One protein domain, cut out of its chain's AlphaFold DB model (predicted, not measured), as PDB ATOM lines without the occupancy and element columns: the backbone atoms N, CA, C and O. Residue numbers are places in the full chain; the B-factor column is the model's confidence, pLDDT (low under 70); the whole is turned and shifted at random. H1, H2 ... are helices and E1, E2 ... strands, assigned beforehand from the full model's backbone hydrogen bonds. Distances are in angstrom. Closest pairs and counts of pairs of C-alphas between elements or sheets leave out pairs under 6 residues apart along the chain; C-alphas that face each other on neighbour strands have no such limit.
ATOM      1  N   ARG A  15     118.134 -87.399  17.192       47.62
ATOM      2  CA  ARG A  15     119.333 -88.038  17.765       47.62
ATOM      3  C   ARG A  15     119.425 -87.852  19.278       47.62
ATOM      4  O   ARG A  15     119.782 -88.790  19.971       47.62
ATOM      5  N   ARG A  16     119.079 -86.675  19.813       44.22
ATOM      6  CA  ARG A  16     118.993 -86.466  21.271       44.22
ATOM      7  C   ARG A  16     117.927 -87.359  21.902       44.22
ATOM      8  O   ARG A  16     118.158 -87.888  22.978       44.22
ATOM      9  N   GLU A  17     116.802 -87.570  21.226       42.22
ATOM     10  CA  GLU A  17     115.752 -88.481  21.693       42.22
ATOM     11  C   GLU A  17     116.126 -89.960  21.600       42.22
ATOM     12  O   GLU A  17     115.675 -90.725  22.442       42.22
ATOM     13  N   SER A  18     116.959 -90.370  20.636       48.09
ATOM     14  CA  SER A  18     117.396 -91.770  20.526       48.09
ATOM     15  C   SER A  18     118.606 -92.118  21.401       48.09
ATOM     16  O   SER A  18     118.923 -93.295  21.531       48.09
ATOM     17  N   ILE A  19     119.328 -91.119  21.925       47.03
ATOM     18  CA  ILE A  19     120.547 -91.303  22.734       47.03
ATOM     19  C   ILE A  19     120.263 -91.112  24.232       47.03
ATOM     20  O   ILE A  19     120.934 -91.711  25.066       47.03
ATOM     21  N   MET A  20     119.270 -90.298  24.595       40.81
ATOM     22  CA  MET A  20     118.915 -90.080  25.996       40.81
ATOM     23  C   MET A  20     118.000 -91.201  26.490       40.81
ATOM     24  O   MET A  20     116.863 -91.310  26.030       40.81
ATOM     25  N   ASN A  21     118.478 -91.984  27.463       56.00
ATOM     26  CA  ASN A  21     117.634 -92.874  28.264       56.00
ATOM     27  C   ASN A  21     116.399 -92.075  28.762       56.00
ATOM     28  O   ASN A  21     116.569 -90.929  29.203       56.00
ATOM     29  N   PRO A  22     115.164 -92.613  28.665       52.19
ATOM     30  CA  PRO A  22     113.960 -91.974  29.201       52.19
ATOM     31  C   PRO A  22     114.107 -91.473  30.647       52.19
ATOM     32  O   PRO A  22     113.594 -90.398  30.955       52.19
ATOM     33  N   GLU A  23     114.870 -92.164  31.495       45.81
ATOM     34  CA  GLU A  23     115.197 -91.768  32.872       45.81
ATOM     35  C   GLU A  23     116.069 -90.505  32.903       45.81
ATOM     36  O   GLU A  23     115.737 -89.531  33.575       45.81
ATOM     37  N   ALA A  24     117.120 -90.431  32.081       45.53
ATOM     38  CA  ALA A  24     117.963 -89.238  31.965       45.53
ATOM     39  C   ALA A  24     117.204 -88.040  31.356       45.53
ATOM     40  O   ALA A  24     117.404 -86.890  31.757       45.53
ATOM     41  N   LYS A  25     116.289 -88.287  30.406       48.06
ATOM     42  CA  LYS A  25     115.367 -87.264  29.872       48.06
ATOM     43  C   LYS A  25     114.395 -86.788  30.955       48.06
ATOM     44  O   LYS A  25     114.077 -85.598  31.005       48.06
ATOM     45  N   HIS A  26     113.932 -87.694  31.812       52.00
ATOM     46  CA  HIS A  26     113.076 -87.384  32.948       52.00
ATOM     47  C   HIS A  26     113.814 -86.532  33.987       52.00
ATOM     48  O   HIS A  26     113.338 -85.441  34.292       52.00
ATOM     49  N   VAL A  27     115.011 -86.939  34.424       52.94
ATOM     50  CA  VAL A  27     115.880 -86.160  35.326       52.94
ATOM     51  C   VAL A  27     116.133 -84.767  34.765       52.94
ATOM     52  O   VAL A  27     115.894 -83.775  35.447       52.94
ATOM     53  N   LEU A  28     116.528 -84.655  33.493       51.62
ATOM     54  CA  LEU A  28     116.786 -83.356  32.873       51.62
ATOM     55  C   LEU A  28     115.532 -82.468  32.841       51.62
ATOM     56  O   LEU A  28     115.622 -81.259  33.060       51.62
ATOM     57  N   ASN A  29     114.358 -83.047  32.587       52.88
ATOM     58  CA  ASN A  29     113.091 -82.319  32.615       52.88
ATOM     59  C   ASN A  29     112.699 -81.886  34.028       52.88
ATOM     60  O   ASN A  29     112.243 -80.755  34.193       52.88
ATOM     61  N   VAL A  30     112.877 -82.749  35.030       56.69
ATOM     62  CA  VAL A  30     112.654 -82.415  36.441       56.69
ATOM     63  C   VAL A  30     113.582 -81.282  36.850       56.69
ATOM     64  O   VAL A  30     113.096 -80.243  37.282       56.69
ATOM     65  N   LEU A  31     114.888 -81.408  36.608       54.97
ATOM     66  CA  LEU A  31     115.871 -80.366  36.904       54.97
ATOM     67  C   LEU A  31     115.523 -79.053  36.198       54.97
ATOM     68  O   LEU A  31     115.504 -77.998  36.822       54.97
ATOM     69  N   THR A  32     115.150 -79.102  34.917       52.56
ATOM     70  CA  THR A  32     114.736 -77.906  34.165       52.56
ATOM     71  C   THR A  32     113.477 -77.267  34.757       52.56
ATOM     72  O   THR A  32     113.380 -76.040  34.828       52.56
ATOM     73  N   LYS A  33     112.494 -78.069  35.186       54.31
ATOM     74  CA  LYS A  33     111.279 -77.573  35.846       54.31
ATOM     75  C   LYS A  33     111.602 -76.976  37.216       54.31
ATOM     76  O   LYS A  33     111.148 -75.866  37.484       54.31
ATOM     77  N   SER A  34     112.412 -77.646  38.031       56.22
ATOM     78  CA  SER A  34     112.852 -77.173  39.348       56.22
ATOM     79  C   SER A  34     113.646 -75.870  39.244       56.22
ATOM     80  O   SER A  34     113.351 -74.919  39.962       56.22
ATOM     81  N   LEU A  35     114.554 -75.752  38.268       56.50
ATOM     82  CA  LEU A  35     115.284 -74.510  37.984       56.50
ATOM     83  C   LEU A  35     114.345 -73.367  37.569       56.50
ATOM     84  O   LEU A  35     114.490 -72.239  38.037       56.50
ATOM     85  N   ARG A  36     113.322 -73.646  36.749       53.88
ATOM     86  CA  ARG A  36     112.298 -72.643  36.400       53.88
ATOM     87  C   ARG A  36     111.464 -72.209  37.605       53.88
ATOM     88  O   ARG A  36     111.093 -71.038  37.688       53.88
ATOM     89  N   GLN A  37     111.157 -73.123  38.530       61.44
ATOM     90  CA  GLN A  37     110.485 -72.756  39.779       61.44
ATOM     91  C   GLN A  37     111.403 -71.918  40.669       61.44
ATOM     92  O   GLN A  37     110.932 -70.944  41.250       61.44
ATOM     93  N   PHE A  38     112.706 -72.207  40.704       64.19
ATOM     94  CA  PHE A  38     113.675 -71.400  41.440       64.19
ATOM     95  C   PHE A  38     113.723 -69.958  40.922       64.19
ATOM     96  O   PHE A  38     113.523 -69.027  41.697       64.19
ATOM     97  N   GLU A  39     113.866 -69.745  39.610       66.50
ATOM     98  CA  GLU A  39     113.828 -68.395  39.022       66.50
ATOM     99  C   GLU A  39     112.515 -67.660  39.322       66.50
ATOM    100  O   GLU A  39     112.506 -66.452  39.574       66.50
ATOM    101  N   ARG A  40     111.387 -68.381  39.297       74.69
ATOM    102  CA  ARG A  40     110.077 -67.828  39.651       74.69
ATOM    103  C   ARG A  40     110.024 -67.420  41.123       74.69
ATOM    104  O   ARG A  40     109.576 -66.311  41.397       74.69
ATOM    105  N   VAL A  41     110.482 -68.268  42.046       73.25
ATOM    106  CA  VAL A  41     110.494 -68.004  43.497       73.25
ATOM    107  C   VAL A  41     111.448 -66.863  43.839       73.25
ATOM    108  O   VAL A  41     111.053 -65.944  44.556       73.25
ATOM    109  N   VAL A  42     112.662 -66.863  43.282       76.25
ATOM    110  CA  VAL A  42     113.631 -65.772  43.447       76.25
ATOM    111  C   VAL A  42     113.004 -64.467  42.982       76.25
ATOM    112  O   VAL A  42     112.880 -63.534  43.770       76.25
ATOM    113  N   ARG A  43     112.510 -64.403  41.742       81.00
ATOM    114  CA  ARG A  43     111.874 -63.194  41.202       81.00
ATOM    115  C   ARG A  43     110.670 -62.748  42.039       81.00
ATOM    116  O   ARG A  43     110.533 -61.559  42.319       81.00
ATOM    117  N   ARG A  44     109.829 -63.685  42.482       83.50
ATOM    118  CA  ARG A  44     108.659 -63.435  43.341       83.50
ATOM    119  C   ARG A  44     109.039 -62.786  44.671       83.50
ATOM    120  O   ARG A  44     108.416 -61.799  45.065       83.50
ATOM    121  N   ARG A  45     110.073 -63.309  45.334       80.12
ATOM    122  CA  ARG A  45     110.617 -62.755  46.582       80.12
ATOM    123  C   ARG A  45     111.284 -61.404  46.347       80.12
ATOM    124  O   ARG A  45     110.999 -60.455  47.065       80.12
ATOM    125  N   ARG A  46     112.077 -61.263  45.280       83.25
ATOM    126  CA  ARG A  46     112.711 -59.990  44.898       83.25
ATOM    127  C   ARG A  46     111.697 -58.885  44.650       83.25
ATOM    128  O   ARG A  46     111.897 -57.771  45.125       83.25
ATOM    129  N   PHE A  47     110.592 -59.195  43.971       84.88
ATOM    130  CA  PHE A  47     109.456 -58.284  43.861       84.88
ATOM    131  C   PHE A  47     108.825 -57.984  45.221       84.88
ATOM    132  O   PHE A  47     108.440 -56.845  45.454       84.88
ATOM    133  N   GLY A  48     108.727 -58.967  46.117       82.38
ATOM    134  CA  GLY A  48     108.255 -58.797  47.496       82.38
ATOM    135  C   GLY A  48     108.959 -57.678  48.258       82.38
ATOM    136  O   GLY A  48     108.325 -56.893  48.966       82.38
ATOM    137  N   PHE A  49     110.261 -57.531  48.012       77.88
ATOM    138  CA  PHE A  49     111.094 -56.490  48.607       77.88
ATOM    139  C   PHE A  49     111.009 -55.132  47.903       77.88
ATOM    140  O   PHE A  49     111.668 -54.193  48.342       77.88
ATOM    141  N   GLN A  50     110.187 -54.984  46.858       79.94
ATOM    142  CA  GLN A  50     109.993 -53.722  46.137       79.94
ATOM    143  C   GLN A  50     108.807 -52.903  46.654       79.94
ATOM    144  O   GLN A  50     107.831 -53.440  47.189       79.94
ATOM    145  N   THR A  51     108.872 -51.573  46.526       80.56
ATOM    146  CA  THR A  51     107.741 -50.662  46.809       80.56
ATOM    147  C   THR A  51     106.908 -50.458  45.555       80.56
ATOM    148  O   THR A  51     107.434 -50.064  44.518       80.56
ATOM    149  N   PHE A  52     105.611 -50.745  45.656       82.44
ATOM    150  CA  PHE A  52     104.679 -50.636  44.541       82.44
ATOM    151  C   PHE A  52     103.748 -49.447  44.724       82.44
ATOM    152  O   PHE A  52     103.280 -49.194  45.830       82.44
ATOM    153  N   ILE A  53     103.433 -48.808  43.605       78.19
ATOM    154  CA  ILE A  53     102.431 -47.764  43.468       78.19
ATOM    155  C   ILE A  53     101.133 -48.393  42.969       78.19
ATOM    156  O   ILE A  53     101.124 -49.158  41.999       78.19
ATOM    157  N   TYR A  54     100.032 -48.038  43.624       70.69
ATOM    158  CA  TYR A  54      98.687 -48.521  43.303       70.69
ATOM    159  C   TYR A  54      97.790 -47.451  42.691       70.69
ATOM    160  O   TYR A  54      96.811 -47.786  42.026       70.69
ATOM    161  N   PHE A  55      98.142 -46.180  42.876       67.25
ATOM    162  CA  PHE A  55      97.379 -45.044  42.385       67.25
ATOM    163  C   PHE A  55      98.209 -44.288  41.344       67.25
ATOM    164  O   PHE A  55      99.353 -43.939  41.628       67.25
ATOM    165  N   PRO A  56      97.686 -44.042  40.131       60.31
ATOM    166  CA  PRO A  56      98.379 -43.214  39.155       60.31
ATOM    167  C   PRO A  56      98.519 -41.792  39.706       60.31
ATOM    168  O   PRO A  56      97.521 -41.100  39.898       60.31
ATOM    169  N   THR A  57      99.742 -41.338  39.955       54.69
ATOM    170  CA  THR A  57     100.010 -39.938  40.286       54.69
ATOM    171  C   THR A  57     100.122 -39.136  38.987       54.69
ATOM    172  O   THR A  57     101.036 -39.334  38.193       54.69
ATOM    173  N   GLY A  58      99.154 -38.246  38.737       57.88
ATOM    174  CA  GLY A  58      99.343 -37.094  37.845       57.88
ATOM    175  C   GLY A  58      99.246 -37.305  36.325       57.88
ATOM    176  O   GLY A  58      99.977 -36.645  35.595       57.88
ATOM    177  N   TYR A  59      98.337 -38.146  35.815       59.25
ATOM    178  CA  TYR A  59      98.132 -38.320  34.355       59.25
ATOM    179  C   TYR A  59      96.748 -37.873  33.843       59.25
ATOM    180  O   TYR A  59      96.311 -38.289  32.761       59.25
ATOM    181  N   ASP A  60      96.073 -37.011  34.602       58.16
ATOM    182  CA  ASP A  60      94.770 -36.421  34.259       58.16
ATOM    183  C   ASP A  60      94.895 -35.162  33.386       58.16
ATOM    184  O   ASP A  60      94.020 -34.302  33.414       58.16
ATOM    185  N   ASP A  61      95.964 -35.038  32.595       61.03
ATOM    186  CA  ASP A  61      96.045 -34.008  31.561       61.03
ATOM    187  C   ASP A  61      95.437 -34.545  30.249       61.03
ATOM    188  O   ASP A  61      96.019 -35.436  29.614       61.03
ATOM    189  N   PRO A  62      94.270 -34.035  29.806       61.56
ATOM    190  CA  PRO A  62      93.634 -34.458  28.560       61.56
ATOM    191  C   PRO A  62      94.444 -34.081  27.311       61.56
ATOM    192  O   PRO A  62      94.164 -34.601  26.231       61.56
ATOM    193  N   SER A  63      95.413 -33.167  27.438       59.78
ATOM    194  CA  SER A  63      96.212 -32.651  26.326       59.78
ATOM    195  C   SER A  63      97.489 -33.455  26.056       59.78
ATOM    196  O   SER A  63      98.067 -33.339  24.972       59.78
ATOM    197  N   LEU A  64      97.912 -34.315  26.992       65.62
ATOM    198  CA  LEU A  64      99.136 -35.095  26.847       65.62
ATOM    199  C   LEU A  64      98.900 -36.347  25.994       65.62
ATOM    200  O   LEU A  64      98.056 -37.199  26.283       65.62
ATOM    201  N   GLU A  65      99.699 -36.494  24.939       69.06
ATOM    202  CA  GLU A  65      99.654 -37.664  24.073       69.06
ATOM    203  C   GLU A  65     100.129 -38.926  24.812       69.06
ATOM    204  O   GLU A  65     101.322 -39.154  25.021       69.06
ATOM    205  N   LYS A  66      99.177 -39.784  25.190       80.06
ATOM    206  CA  LYS A  66      99.462 -41.012  25.937       80.06
ATOM    207  C   LYS A  66     100.147 -42.050  25.037       80.06
ATOM    208  O   LYS A  66      99.577 -42.545  24.057       80.06
ATOM    209  N   SER A  67     101.373 -42.429  25.395       85.62
ATOM    210  CA  SER A  67     102.164 -43.449  24.697       85.62
ATOM    211  C   SER A  67     102.890 -44.373  25.676       85.62
ATOM    212  O   SER A  67     103.080 -44.054  26.849       85.62
ATOM    213  N   CYS A  68     103.257 -45.568  25.210       84.12
ATOM    214  CA  CYS A  68     103.970 -46.541  26.031       84.12
ATOM    215  C   CYS A  68     105.387 -46.050  26.346       84.12
ATOM    216  O   CYS A  68     106.170 -45.827  25.430       84.12
ATOM    217  N   SER A  69     105.751 -45.992  27.625       83.44
ATOM    218  CA  SER A  69     107.089 -45.579  28.083       83.44
ATOM    219  C   SER A  69     108.238 -46.472  27.593       83.44
ATOM    220  O   SER A  69     109.381 -46.033  27.586       83.44
ATOM    221  N   ILE A  70     107.959 -47.711  27.162       79.19
ATOM    222  CA  ILE A  70     108.985 -48.641  26.656       79.19
ATOM    223  C   ILE A  70     109.121 -48.574  25.135       79.19
ATOM    224  O   ILE A  70     110.220 -48.406  24.623       79.19
ATOM    225  N   CYS A  71     108.025 -48.755  24.391       83.50
ATOM    226  CA  CYS A  71     108.084 -48.828  22.925       83.50
ATOM    227  C   CYS A  71     107.701 -47.524  22.216       83.50
ATOM    228  O   CYS A  71     107.670 -47.496  20.986       83.50
ATOM    229  N   SER A  72     107.332 -46.483  22.964       85.62
ATOM    230  CA  SER A  72     106.897 -45.167  22.469       85.62
ATOM    231  C   SER A  72     105.718 -45.201  21.488       85.62
ATOM    232  O   SER A  72     105.417 -44.207  20.829       85.62
ATOM    233  N   LYS A  73     105.016 -46.339  21.377       83.12
ATOM    234  CA  LYS A  73     103.811 -46.485  20.552       83.12
ATOM    235  C   LYS A  73     102.617 -45.859  21.270       83.12
ATOM    236  O   LYS A  73     102.421 -46.097  22.465       83.12
ATOM    237  N   ARG A  74     101.796 -45.113  20.525       87.12
ATOM    238  CA  ARG A  74     100.563 -44.480  21.018       87.12
ATOM    239  C   ARG A  74      99.519 -45.514  21.436       87.12
ATOM    240  O   ARG A  74      99.341 -46.541  20.769       87.12
ATOM    241  N   PHE A  75      98.797 -45.214  22.509       86.62
ATOM    242  CA  PHE A  75      97.637 -46.006  22.904       86.62
ATOM    243  C   PHE A  75      96.436 -45.698  22.007       86.62
ATOM    244  O   PHE A  75      96.282 -44.594  21.489       86.62
ATOM    245  N   HIS A  76      95.623 -46.720  21.773       83.62
ATOM    246  CA  HIS A  76      94.395 -46.672  20.977       83.62
ATOM    247  C   HIS A  76      93.557 -47.910  21.328       83.62
ATOM    248  O   HIS A  76      93.977 -48.735  22.136       83.62
ATOM    249  N   PHE A  77      92.386 -48.090  20.716       79.25
ATOM    250  CA  PHE A  77      91.418 -49.115  21.138       79.25
ATOM    251  C   PHE A  77      91.981 -50.553  21.229       79.25
ATOM    252  O   PHE A  77      91.663 -51.287  22.164       79.25
ATOM    253  N   PHE A  78      92.869 -50.943  20.303       85.19
ATOM    254  CA  PHE A  78      93.518 -52.266  20.287       85.19
ATOM    255  C   PHE A  78      94.823 -52.336  21.095       85.19
ATOM    256  O   PHE A  78      95.333 -53.422  21.360       85.19
ATOM    257  N   ARG A  79      95.366 -51.190  21.520       85.81
ATOM    258  CA  ARG A  79      96.545 -51.086  22.384       85.81
ATOM    259  C   ARG A  79      96.153 -50.321  23.639       85.81
ATOM    260  O   ARG A  79      96.389 -49.118  23.734       85.81
ATOM    261  N   ARG A  80      95.560 -51.053  24.583       86.56
ATOM    262  CA  ARG A  80      95.204 -50.529  25.904       86.56
ATOM    263  C   ARG A  80      96.448 -50.099  26.673       86.56
ATOM    264  O   ARG A  80      97.518 -50.711  26.553       86.56
ATOM    265  N   ASP A  81      96.269 -49.055  27.455       87.12
ATOM    266  CA  ASP A  81      97.199 -48.584  28.454       87.12
ATOM    267  C   ASP A  81      97.050 -49.357  29.763       87.12
ATOM    268  O   ASP A  81      95.964 -49.743  30.193       87.12
ATOM    269  N   PHE A  82      98.188 -49.597  30.396       89.44
ATOM    270  CA  PHE A  82      98.295 -50.106  31.749       89.44
ATOM    271  C   PHE A  82      99.318 -49.269  32.504       89.44
ATOM    272  O   PHE A  82     100.202 -48.674  31.891       89.44
ATOM    273  N   PHE A  83      99.275 -49.306  33.830       87.75
ATOM    274  CA  PHE A  83     100.324 -48.729  34.663       87.75
ATOM    275  C   PHE A  83     101.256 -49.824  35.174       87.75
ATOM    276  O   PHE A  83     100.831 -50.921  35.552       87.75
ATOM    277  N   CYS A  84     102.555 -49.535  35.159       86.75
ATOM    278  CA  CYS A  84     103.525 -50.338  35.878       86.75
ATOM    279  C   CYS A  84     103.369 -50.052  37.373       86.75
ATOM    280  O   CYS A  84     103.687 -48.955  37.816       86.75
ATOM    281  N   HIS A  85     102.962 -51.042  38.162       87.56
ATOM    282  CA  HIS A  85     102.855 -50.880  39.612       87.56
ATOM    283  C   HIS A  85     104.221 -50.682  40.270       87.56
ATOM    284  O   HIS A  85     104.270 -50.293  41.426       87.56
ATOM    285  N   LEU A  86     105.337 -50.962  39.580       84.62
ATOM    286  CA  LEU A  86     106.659 -50.705  40.141       84.62
ATOM    287  C   LEU A  86     107.137 -49.277  39.899       84.62
ATOM    288  O   LEU A  86     107.651 -48.698  40.836       84.62
ATOM    289  N   CYS A  87     106.991 -48.693  38.704       80.31
ATOM    290  CA  CYS A  87     107.528 -47.354  38.389       80.31
ATOM    291  C   CYS A  87     106.471 -46.277  38.102       80.31
ATOM    292  O   CYS A  87     106.838 -45.139  37.848       80.31
ATOM    293  N   GLY A  88     105.183 -46.622  38.084       80.31
ATOM    294  CA  GLY A  88     104.075 -45.699  37.807       80.31
ATOM    295  C   GLY A  88     103.851 -45.362  36.327       80.31
ATOM    296  O   GLY A  88     102.797 -44.842  35.977       80.31
ATOM    297  N   HIS A  89     104.786 -45.688  35.429       82.50
ATOM    298  CA  HIS A  89     104.677 -45.308  34.017       82.50
ATOM    299  C   HIS A  89     103.621 -46.100  33.232       82.50
ATOM    300  O   HIS A  89     103.408 -47.298  33.460       82.50
ATOM    301  N   MET A  90     103.045 -45.442  32.220       84.94
ATOM    302  CA  MET A  90     102.138 -46.061  31.255       84.94
ATOM    303  C   MET A  90     102.877 -47.030  30.325       84.94
ATOM    304  O   MET A  90     103.905 -46.703  29.726       84.94
ATOM    305  N   VAL A  91     102.333 -48.231  30.168       88.25
ATOM    306  CA  VAL A  91     102.902 -49.323  29.375       88.25
ATOM    307  C   VAL A  91     101.814 -50.136  28.686       88.25
ATOM    308  O   VAL A  91     100.715 -50.295  29.201       88.25
ATOM    309  N   CYS A  92     102.109 -50.674  27.503       88.44
ATOM    310  CA  CYS A  92     101.179 -51.556  26.798       88.44
ATOM    311  C   CYS A  92     101.281 -53.007  27.292       88.44
ATOM    312  O   CYS A  92     102.235 -53.387  27.977       88.44
ATOM    313  N   GLY A  93     100.325 -53.847  26.885       89.50
ATOM    314  CA  GLY A  93     100.301 -55.273  27.240       89.50
ATOM    315  C   GLY A  93     101.512 -56.071  26.740       89.50
ATOM    316  O   GLY A  93     101.944 -56.991  27.413       89.50
ATOM    317  N   GLU A  94     102.113 -55.689  25.609       89.75
ATOM    318  CA  GLU A  94     103.344 -56.326  25.098       89.75
ATOM    319  C   GLU A  94     104.602 -55.943  25.895       89.75
ATOM    320  O   GLU A  94     105.581 -56.679  25.909       89.75
ATOM    321  N   CYS A  95     104.592 -54.779  26.549       84.12
ATOM    322  CA  CYS A  95     105.737 -54.259  27.300       84.12
ATOM    323  C   CYS A  95     105.564 -54.441  28.816       84.12
ATOM    324  O   CYS A  95     106.331 -53.873  29.598       84.12
ATOM    325  N   SER A  96     104.542 -55.182  29.247       91.50
ATOM    326  CA  SER A  96     104.258 -55.408  30.660       91.50
ATOM    327  C   SER A  96     103.602 -56.757  30.914       91.50
ATOM    328  O   SER A  96     102.774 -57.222  30.136       91.50
ATOM    329  N   GLN A  97     103.908 -57.356  32.059       91.25
ATOM    330  CA  GLN A  97     103.353 -58.644  32.463       91.25
ATOM    331  C   GLN A  97     102.968 -58.617  33.944       91.25
ATOM    332  O   GLN A  97     103.439 -57.777  34.711       91.25
ATOM    333  N   LEU A  98     102.048 -59.504  34.331       90.00
ATOM    334  CA  LEU A  98     101.688 -59.741  35.727       90.00
ATOM    335  C   LEU A  98     102.688 -60.710  36.355       90.00
ATOM    336  O   LEU A  98     102.811 -61.839  35.880       90.00
ATOM    337  N   TYR A  99     103.319 -60.284  37.441       88.69
ATOM    338  CA  TYR A  99     104.241 -61.095  38.228       88.69
ATOM    339  C   TYR A  99     103.661 -61.384  39.602       88.69
ATOM    340  O   TYR A  99     102.936 -60.562  40.163       88.69
ATOM    341  N   GLU A 100     103.979 -62.566  40.121       88.19
ATOM    342  CA  GLU A 100     103.718 -62.920  41.512       88.19
ATOM    343  C   GLU A 100     104.664 -62.148  42.421       88.19
ATOM    344  O   GLU A 100     105.844 -61.982  42.112       88.19
ATOM    345  N   VAL A 101     104.131 -61.681  43.539       86.25
ATOM    346  CA  VAL A 101     104.842 -60.885  44.531       86.25
ATOM    347  C   VAL A 101     104.512 -61.456  45.897       86.25
ATOM    348  O   VAL A 101     103.337 -61.564  46.244       86.25
ATOM    349  N   GLU A 102     105.543 -61.802  46.657       81.69
ATOM    350  CA  GLU A 102     105.420 -62.321  48.020       81.69
ATOM    351  C   GLU A 102     105.721 -61.199  49.015       81.69
ATOM    352  O   GLU A 102     106.874 -60.851  49.234       81.69
ATOM    353  N   VAL A 103     104.683 -60.561  49.559       67.81
ATOM    354  CA  VAL A 103     104.846 -59.403  50.469       67.81
ATOM    355  C   VAL A 103     105.174 -59.854  51.889       67.81
ATOM    356  O   VAL A 103     105.864 -59.156  52.630       67.81
ATOM    357  N   ARG A 104     104.648 -61.023  52.254       65.88
ATOM    358  CA  ARG A 104     104.909 -61.768  53.484       65.88
ATOM    359  C   ARG A 104     105.062 -63.234  53.105       65.88
ATOM    360  O   ARG A 104     104.507 -63.639  52.082       65.88
ATOM    361  N   ALA A 105     105.779 -64.006  53.916       64.94
ATOM    362  CA  ALA A 105     105.937 -65.440  53.691       64.94
ATOM    363  C   ALA A 105     104.561 -66.099  53.471       64.94
ATOM    364  O   ALA A 105     103.670 -65.981  54.312       64.94
ATOM    365  N   GLY A 106     104.366 -66.714  52.302       61.19
ATOM    366  CA  GLY A 106     103.110 -67.377  51.923       61.19
ATOM    367  C   GLY A 106     101.974 -66.474  51.408       61.19
ATOM    368  O   GLY A 106     101.004 -66.992  50.859       61.19
ATOM    369  N   GLU A 107     102.079 -65.142  51.492       73.31
ATOM    370  CA  GLU A 107     101.057 -64.210  50.987       73.31
ATOM    371  C   GLU A 107     101.411 -63.722  49.573       73.31
ATOM    372  O   GLU A 107     102.272 -62.852  49.383       73.31
ATOM    373  N   LEU A 108     100.730 -64.280  48.563       82.62
ATOM    374  CA  LEU A 108     100.977 -63.977  47.153       82.62
ATOM    375  C   LEU A 108      99.958 -62.999  46.574       82.62
ATOM    376  O   LEU A 108      98.747 -63.195  46.656       82.62
ATOM    377  N   ARG A 109     100.464 -61.987  45.870       84.69
ATOM    378  CA  ARG A 109      99.663 -61.073  45.045       84.69
ATOM    379  C   ARG A 109     100.217 -60.982  43.628       84.69
ATOM    380  O   ARG A 109     101.336 -61.412  43.363       84.69
ATOM    381  N   ARG A 110      99.442 -60.404  42.706       89.75
ATOM    382  CA  ARG A 110      99.864 -60.199  41.312       89.75
ATOM    383  C   ARG A 110      99.981 -58.716  40.996       89.75
ATOM    384  O   ARG A 110      98.986 -58.000  41.034       89.75
ATOM    385  N   ASN A 111     101.172 -58.279  40.602       88.25
ATOM    386  CA  ASN A 111     101.434 -56.894  40.224       88.25
ATOM    387  C   ASN A 111     101.888 -56.824  38.766       88.25
ATOM    388  O   ASN A 111     102.758 -57.575  38.324       88.25
ATOM    389  N   ARG A 112     101.311 -55.894  38.000       90.44
ATOM    390  CA  ARG A 112     101.763 -55.619  36.629       90.44
ATOM    391  C   ARG A 112     103.039 -54.791  36.656       90.44
ATOM    392  O   ARG A 112     103.008 -53.678  37.172       90.44
ATOM    393  N   CYS A 113     104.105 -55.303  36.053       90.50
ATOM    394  CA  CYS A 113     105.392 -54.623  35.942       90.50
ATOM    395  C   CYS A 113     105.813 -54.508  34.478       90.50
ATOM    396  O   CYS A 113     105.505 -55.372  33.655       90.50
ATOM    397  N   CYS A 114     106.506 -53.422  34.146       86.81
ATOM    398  CA  CYS A 114     107.068 -53.221  32.821       86.81
ATOM    399  C   CYS A 114     108.374 -54.006  32.647       86.81
ATOM    400  O   CYS A 114     109.067 -54.263  33.629       86.81
ATOM    401  N   LEU A 115     108.736 -54.348  31.407       84.06
ATOM    402  CA  LEU A 115     109.939 -55.152  31.135       84.06
ATOM    403  C   LEU A 115     111.219 -54.524  31.712       84.06
ATOM    404  O   LEU A 115     112.062 -55.237  32.243       84.06
ATOM    405  N   GLN A 116     111.331 -53.191  31.703       79.38
ATOM    406  CA  GLN A 116     112.486 -52.503  32.287       79.38
ATOM    407  C   GLN A 116     112.573 -52.694  33.809       79.38
ATOM    408  O   GLN A 116     113.655 -52.880  34.356       79.38
ATOM    409  N   CYS A 117     111.431 -52.661  34.496       80.38
ATOM    410  CA  CYS A 117     111.348 -52.912  35.933       80.38
ATOM    411  C   CYS A 117     111.677 -54.366  36.271       80.38
ATOM    412  O   CYS A 117     112.357 -54.615  37.257       80.38
ATOM    413  N   VAL A 118     111.240 -55.312  35.436       84.56
ATOM    414  CA  VAL A 118     111.566 -56.737  35.595       84.56
ATOM    415  C   VAL A 118     113.070 -56.950  35.501       84.56
ATOM    416  O   VAL A 118     113.638 -57.558  36.396       84.56
ATOM    417  N   LEU A 119     113.726 -56.381  34.484       79.12
ATOM    418  CA  LEU A 119     115.180 -56.477  34.330       79.12
ATOM    419  C   LEU A 119     115.929 -55.915  35.545       79.12
ATOM    420  O   LEU A 119     116.884 -56.527  36.008       79.12
ATOM    421  N   ARG A 120     115.471 -54.781  36.094       76.06
ATOM    422  CA  ARG A 120     116.070 -54.179  37.296       76.06
ATOM    423  C   ARG A 120     115.888 -55.050  38.542       76.06
ATOM    424  O   ARG A 120     116.826 -55.197  39.318       76.06
ATOM    425  N   VAL A 121     114.715 -55.657  38.713       79.81
ATOM    426  CA  VAL A 121     114.445 -56.579  39.830       79.81
ATOM    427  C   VAL A 121     115.238 -57.879  39.680       79.81
ATOM    428  O   VAL A 121     115.786 -58.393  40.651       79.81
ATOM    429  N   ASP A 122     115.375 -58.387  38.458       78.38
ATOM    430  CA  ASP A 122     116.202 -59.555  38.153       78.38
ATOM    431  C   ASP A 122     117.700 -59.273  38.344       78.38
ATOM    432  O   ASP A 122     118.470 -60.204  38.576       78.38
ATOM    433  N   SER A 123     118.117 -58.004  38.316       71.06
ATOM    434  CA  SER A 123     119.481 -57.616  38.670       71.06
ATOM    435  C   SER A 123     119.701 -57.378  40.164       71.06
ATOM    436  O   SER A 123     120.859 -57.355  40.555       71.06
ATOM    437  N   CYS A 124     118.653 -57.219  40.992       68.44
ATOM    438  CA  CYS A 124     118.796 -56.906  42.422       68.44
ATOM    439  C   CYS A 124     119.784 -57.847  43.118       68.44
ATOM    440  O   CYS A 124     119.618 -59.073  43.083       68.44
ATOM    441  N   VAL A 125     120.763 -57.240  43.780       65.94
ATOM    442  CA  VAL A 125     121.746 -57.925  44.609       65.94
ATOM    443  C   VAL A 125     121.283 -57.826  46.062       65.94
ATOM    444  O   VAL A 125     120.739 -56.807  46.481       65.94
TER     445      VAL A 125
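Overview. This is residues 15 to 125 of the 359 residues of the protein "FYVE-type domain-containing protein" of Phytophthora kernoviae (UniProt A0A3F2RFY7). A long two-stranded hairpin, E3 and E4, sits near the middle of the model, between the end of one long helix, H2, and a head rich in loops that holds a second, small hairpin, E1 and E2. H2 makes a long arm whose residues 29 to 38 stand free, with the short H1 at its far end, while the short H3 follows E4 directly and packs on residues 43 to 47 of H2, near the other end of that helix. The printed part has 111 residues with three named helices and four named strands, in the order H1, H2, E1, E2, E3, E4, H3; both two-stranded sheets, E1 - E2 and E3 - E4, are antiparallel, and the class is mixed, helices and strands. The whole is loose, with a radius of gyration of the C-alphas of 19.0 A, and elongated, spanning 64 by 36 by 23 A.

Along the chain. E3 is residues 96 to 104, 23.7 A from first to last C-alpha, and begins with C-alpha 96 at (104.258, -55.408, 30.660). E4 is residues 107 to 114, 22.1 A. H3, residues 115 to 123, ends with C-alpha 123 at (119.481, -57.616, 38.670). H2 is residues 22 to 48, 38.3 A, and H1 is residues 15 to 19, with C-alpha 15 at (119.333, -88.038, 17.765). The small strands are E1, residues 81 to 83, and E2, residues 90 to 92.

Arrangement. E3 and E4 form a hairpin, antiparallel at 149 degrees between their directions, with N 99 and O 111 at 2.9 A and N 101 and O 109 at 2.8 A, within hydrogen-bond range. H2 has 15 pairs of C-alphas within 8 A of E3, the closest being Gly 48 and Glu 102 at 4.6 A; H2 and E4 are near each other. H3 touches residues 43 to 47 of H2, about perpendicular at 79 degrees, the closest C-alphas being Arg 46 and Val 121 at 6.4 A. The closest C-alphas of E3 and H3 are Ser 96 and Leu 115, 5.7 A apart. E1 and E2 form a hairpin, antiparallel at 127 degrees, with N 91 and O 82 at 2.8 A, within hydrogen-bond range. The closest C-alphas of E2 and E4 are Val 91 and Cys 114 at 6.7 A, while E1 and E3 are only just apart, closest 8.1 A. H1 and H2 are only just apart, closest 8.3 A. In H1, H2 and H3 every O i to N i+4 pair is within hydrogen-bond range.

Size, cuts and confidence. The two C-alphas farthest apart, those of Asn 21 and Ser 63, are 63.9 A apart. The printed part has no cut. The link from H2 to E1, residues 49 to 80, is long and has no named element. Mean pLDDT of the printed part is 73.2; it is under 70 in residues 15 to 39, 55 to 65, 103 to 106 and 124 to 125.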